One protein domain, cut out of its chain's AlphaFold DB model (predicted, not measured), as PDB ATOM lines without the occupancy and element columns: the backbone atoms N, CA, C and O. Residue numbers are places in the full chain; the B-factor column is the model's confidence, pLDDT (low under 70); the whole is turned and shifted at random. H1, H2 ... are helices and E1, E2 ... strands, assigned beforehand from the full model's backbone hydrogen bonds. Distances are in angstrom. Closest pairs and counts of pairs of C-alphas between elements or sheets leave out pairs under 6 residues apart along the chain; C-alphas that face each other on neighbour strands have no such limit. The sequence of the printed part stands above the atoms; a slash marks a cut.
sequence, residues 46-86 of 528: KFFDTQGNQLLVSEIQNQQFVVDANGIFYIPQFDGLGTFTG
ATOM      1  N   LYS A  46     181.662 112.956 180.195       65.62
ATOM      2  CA  LYS A  46     181.915 111.550 179.858       65.62
ATOM      3  C   LYS A  46     183.355 111.413 179.370       65.62
ATOM      4  O   LYS A  46     183.777 112.144 178.477       65.62
ATOM      5  N   PHE A  47     184.096 110.472 179.944       70.44
ATOM      6  CA  PHE A  47     185.464 110.156 179.539       70.44
ATOM      7  C   PHE A  47     185.464 108.876 178.718       70.44
ATOM      8  O   PHE A  47     184.699 107.961 179.022       70.44
ATOM      9  N   PHE A  48     186.314 108.816 177.698       71.12
ATOM     10  CA  PHE A  48     186.439 107.655 176.829       71.12
ATOM     11  C   PHE A  48     187.896 107.189 176.773       71.12
ATOM     12  O   PHE A  48     188.817 108.010 176.812       71.12
ATOM     13  N   ASP A  49     188.106 105.877 176.689       73.19
ATOM     14  CA  ASP A  49     189.422 105.305 176.415       73.19
ATOM     15  C   ASP A  49     189.842 105.523 174.946       73.19
ATOM     16  O   ASP A  49     189.082 106.025 174.113       73.19
ATOM     17  N   THR A  50     191.075 105.141 174.598       65.62
ATOM     18  CA  THR A  50     191.594 105.260 173.221       65.62
ATOM     19  C   THR A  50     190.870 104.365 172.210       65.62
ATOM     20  O   THR A  50     191.040 104.550 171.005       65.62
ATOM     21  N   GLN A  51     190.053 103.420 172.678       68.00
ATOM     22  CA  GLN A  51     189.222 102.533 171.868       68.00
ATOM     23  C   GLN A  51     187.773 103.040 171.745       68.00
ATOM     24  O   GLN A  51     186.988 102.456 171.000       68.00
ATOM     25  N   GLY A  52     187.427 104.149 172.408       71.75
ATOM     26  CA  GLY A  52     186.100 104.760 172.383       71.75
ATOM     27  C   GLY A  52     185.118 104.205 173.420       71.75
ATOM     28  O   GLY A  52     183.928 104.511 173.332       71.75
ATOM     29  N   ASN A  53     185.571 103.422 174.402       72.38
ATOM     30  CA  ASN A  53     184.720 102.932 175.487       72.38
ATOM     31  C   ASN A  53     184.583 103.990 176.581       72.38
ATOM     32  O   ASN A  53     185.568 104.616 176.964       72.38
ATOM     33  N   GLN A  54     183.373 104.184 177.108       74.94
ATOM     34  CA  GLN A  54     183.136 105.122 178.203       74.94
ATOM     35  C   GLN A  54     183.725 104.580 179.515       74.94
ATOM     36  O   GLN A  54     183.405 103.463 179.916       74.94
ATOM     37  N   LEU A  55     184.538 105.387 180.193       69.25
ATOM     38  CA  LEU A  55     185.167 105.051 181.471       69.25
ATOM     39  C   LEU A  55     184.264 105.412 182.656       69.25
ATOM     40  O   LEU A  55     183.546 106.420 182.633       69.25
ATOM     41  N   LEU A  56     184.327 104.602 183.713       78.38
ATOM     42  CA  LEU A  56     183.635 104.860 184.977       78.38
ATOM     43  C   LEU A  56     184.427 105.856 185.839       78.38
ATOM     44  O   LEU A  56     185.656 105.865 185.838       78.38
ATOM     45  N   VAL A  57     183.735 106.658 186.656       71.94
ATOM     46  CA  VAL A  57     184.364 107.634 187.579       71.94
ATOM     47  C   VAL A  57     185.415 106.975 188.484       71.94
ATOM     48  O   VAL A  57     186.489 107.535 188.700       71.94
ATOM     49  N   SER A  58     185.153 105.750 188.947       75.38
ATOM     50  CA  SER A  58     186.080 104.966 189.772       75.38
ATOM     51  C   SER A  58     187.387 104.602 189.061       75.38
ATOM     52  O   SER A  58     188.414 104.434 189.710       75.38
ATOM     53  N   GLU A  59     187.376 104.473 187.734       73.00
ATOM     54  CA  GLU A  59     188.579 104.168 186.949       73.00
ATOM     55  C   GLU A  59     189.455 105.410 186.770       73.00
ATOM     56  O   GLU A  59     190.681 105.302 186.739       73.00
ATOM     57  N   ILE A  60     188.830 106.590 186.724       74.38
ATOM     58  CA  ILE A  60     189.498 107.888 186.575       74.38
ATOM     59  C   ILE A  60     190.090 108.358 187.907       74.38
ATOM     60  O   ILE A  60     191.182 108.916 187.924       74.38
ATOM     61  N   GLN A  61     189.416 108.090 189.032       74.44
ATOM     62  CA  GLN A  61     189.917 108.416 190.376       74.44
ATOM     63  C   GLN A  61     191.259 107.748 190.708       74.44
ATOM     64  O   GLN A  61     192.028 108.284 191.500       74.44
ATOM     65  N   ASN A  62     191.558 106.606 190.088       76.06
ATOM     66  CA  ASN A  62     192.816 105.887 190.289       76.06
ATOM     67  C   ASN A  62     193.949 106.361 189.359       76.06
ATOM     68  O   ASN A  62     195.050 105.810 189.409       76.06
ATOM     69  N   GLN A  63     193.702 107.352 188.496       77.06
ATOM     70  CA  GLN A  63     194.713 107.902 187.595       77.06
ATOM     71  C   GLN A  63     195.434 109.085 188.241       77.06
ATOM     72  O   GLN A  63     194.823 109.915 188.907       77.06
ATOM     73  N   GLN A  64     196.742 109.194 188.003       76.25
ATOM     74  CA  GLN A  64     197.524 110.335 188.492       76.25
ATOM     75  C   GLN A  64     197.217 111.624 187.715       76.25
ATOM     76  O   GLN A  64     197.231 112.703 188.301       76.25
ATOM     77  N   PHE A  65     196.923 111.511 186.414       77.75
ATOM     78  CA  PHE A  65     196.664 112.647 185.529       77.75
ATOM     79  C   PHE A  65     195.616 112.302 184.464       77.75
ATOM     80  O   PHE A  65     195.520 111.156 184.022       77.75
ATOM     81  N   VAL A  66     194.869 113.312 184.019       78.12
ATOM     82  CA  VAL A  66     193.930 113.238 182.888       78.12
ATOM     83  C   VAL A  66     194.292 114.326 181.880       78.12
ATOM     84  O   VAL A  66     194.656 115.426 182.285       78.12
ATOM     85  N   VAL A  67     194.199 114.030 180.581       76.00
ATOM     86  CA  VAL A  67     194.481 114.991 179.504       76.00
ATOM     87  C   VAL A  67     193.180 115.329 178.771       76.00
ATOM     88  O   VAL A  67     192.385 114.436 178.473       76.00
ATOM     89  N   ASP A  68     192.913 116.610 178.512       76.50
ATOM     90  CA  ASP A  68     191.747 117.014 177.713       76.50
ATOM     91  C   ASP A  68     192.026 116.992 176.195       76.50
ATOM     92  O   ASP A  68     193.125 116.683 175.732       76.50
ATOM     93  N   ALA A  69     191.016 117.333 175.386       69.94
ATOM     94  CA  ALA A  69     191.154 117.426 173.929       69.94
ATOM     95  C   ALA A  69     192.203 118.451 173.461       69.94
ATOM     96  O   ALA A  69     192.669 118.353 172.323       69.94
ATOM     97  N   ASN A  70     192.550 119.423 174.308       72.19
ATOM     98  CA  ASN A  70     193.500 120.491 174.019       72.19
ATOM     99  C   ASN A  70     194.921 120.156 174.504       72.19
ATOM    100  O   ASN A  70     195.832 120.956 174.302       72.19
ATOM    101  N   GLY A  71     195.128 118.986 175.119       73.12
ATOM    102  CA  GLY A  71     196.425 118.562 175.644       73.12
ATOM    103  C   GLY A  71     196.752 119.109 177.038       73.12
ATOM    104  O   GLY A  71     197.913 119.066 177.439       73.12
ATOM    105  N   ILE A  72     195.766 119.630 177.775       73.50
ATOM    106  CA  ILE A  72     195.951 120.166 179.130       73.50
ATOM    107  C   ILE A  72     195.898 119.022 180.146       73.50
ATOM    108  O   ILE A  72     194.992 118.190 180.101       73.50
ATOM    109  N   PHE A  73     196.866 118.996 181.068       78.94
ATOM    110  CA  PHE A  73     196.963 118.005 182.141       78.94
ATOM    111  C   PHE A  73     196.203 118.463 183.391       78.94
ATOM    112  O   PHE A  73     196.454 119.543 183.924       78.94
ATOM    113  N   TYR A  74     195.346 117.589 183.910       81.50
ATOM    114  CA  TYR A  74     194.568 117.794 185.128       81.50
ATOM    115  C   TYR A  74     194.914 116.740 186.175       81.50
ATOM    116  O   TYR A  74     195.042 115.558 185.848       81.50
ATOM    117  N   ILE A  75     194.975 117.141 187.447       83.62
ATOM    118  CA  ILE A  75     194.828 116.195 188.561       83.62
ATOM    119  C   ILE A  75     193.328 115.938 188.732       83.62
ATOM    120  O   ILE A  75     192.586 116.899 188.968       83.62
ATOM    121  N   PRO A  76     192.855 114.684 188.619       80.75
ATOM    122  CA  PRO A  76     191.441 114.391 188.772       80.75
ATOM    123  C   PRO A  76     190.980 114.708 190.198       80.75
ATOM    124  O   PRO A  76     191.473 114.148 191.174       80.75
ATOM    125  N   GLN A  77     190.011 115.613 190.308       81.94
ATOM    126  CA  GLN A  77     189.264 115.881 191.531       81.94
ATOM    127  C   GLN A  77     187.785 115.708 191.220       81.94
ATOM    128  O   GLN A  77     187.325 116.102 190.146       81.94
ATOM    129  N   PHE A  78     187.063 115.085 192.144       81.44
ATOM    130  CA  PHE A  78     185.626 114.890 192.041       81.44
ATOM    131  C   PHE A  78     184.972 115.473 193.284       81.44
ATOM    132  O   PHE A  78     185.466 115.262 194.395       81.44
ATOM    133  N   ASP A  79     183.876 116.203 193.106       79.31
ATOM    134  CA  ASP A  79     183.054 116.612 194.239       79.31
ATOM    135  C   ASP A  79     182.289 115.407 194.827       79.31
ATOM    136  O   ASP A  79     182.253 114.310 194.259       79.31
ATOM    137  N   GLY A  80     181.649 115.599 195.984       71.62
ATOM    138  CA  GLY A  80     180.825 114.563 196.622       71.62
ATOM    139  C   GLY A  80     179.598 114.126 195.804       71.62
ATOM    140  O   GLY A  80     178.885 113.222 196.232       71.62
ATOM    141  N   LEU A  81     179.349 114.754 194.649       75.06
ATOM    142  CA  LEU A  81     178.280 114.437 193.703       75.06
ATOM    143  C   LEU A  81     178.810 113.720 192.443       75.06
ATOM    144  O   LEU A  81     178.018 113.348 191.578       75.06
ATOM    145  N   GLY A  82     180.123 113.470 192.349       70.75
ATOM    146  CA  GLY A  82     180.761 112.781 191.225       70.75
ATOM    147  C   GLY A  82     181.073 113.678 190.022       70.75
ATOM    148  O   GLY A  82     181.433 113.165 188.960       70.75
ATOM    149  N   THR A  83     180.967 114.999 190.165       75.88
ATOM    150  CA  THR A  83     181.314 115.971 189.123       75.88
ATOM    151  C   THR A  83     182.825 116.153 189.067       75.88
ATOM    152  O   THR A  83     183.463 116.392 190.090       75.88
ATOM    153  N   PHE A  84     183.413 116.068 187.873       76.75
ATOM    154  CA  PHE A  84     184.840 116.319 187.675       76.75
ATOM    155  C   PHE A  84     185.156 117.819 187.797       76.75
ATOM    156  O   PHE A  84     184.623 118.625 187.036       76.75
ATOM    157  N   THR A  85     186.058 118.184 188.705       79.81
ATOM    158  CA  THR A  85     186.501 119.566 188.966       79.81
ATOM    159  C   THR A  85     188.000 119.764 188.724       79.81
ATOM    160  O   THR A  85     188.575 120.688 189.289       79.81
ATOM    161  N   GLY A  86     188.644 118.867 187.965       78.19
ATOM    162  CA  GLY A  86     190.102 118.691 187.922       78.19
ATOM    163  C   GLY A  86     190.935 119.978 187.955       78.19
ATOM    164  O   GLY A  86     190.607 120.973 187.311       78.19
TER     165      GLY A  86
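Overview. This is residues 46 to 86 of the 528 residues of an uncharacterized protein of marine sediment metagenome (UniProt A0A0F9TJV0). Little regular structure is present: the chain makes three loops that fold back on themselves, residues 46 to 56, 66 to 75 and 76 to 86, with the short helix H1 between the first two and the short strand E1 ending the second. The printed part has 41 residues, with one named helix, then one named strand; the class is mixed, and only 8 residues are in named elements. The whole is compact, with a radius of gyration of the C-alphas of 10.1 A and spans of 28 by 20 by 15 A.

Arrangement. H1, residues 57 to 61, and E1, residues 73 to 75, are apart. In H1 every O i to N i+4 pair is within hydrogen-bond range. E1 pairs with no named strand, but its residues 73 to 74 pair with residues 66 to 67, antiparallel.

Along the chain. H1 is 6.3 A long and begins at C-alpha 57 (184.364, 107.634, 187.579). E1 is 7.0 A long and ends at C-alpha 75 (194.828, 116.195, 188.561).

Size, cuts and confidence. The two C-alphas farthest apart, those of Gln 51 and Gly 80, are 28.8 A apart. The printed part has no cut. The link from H1 to E1, 11 residues, is long. Mean pLDDT of the printed part is 74.9; residues 46, 50 to 51, 55 and 69 are under 70.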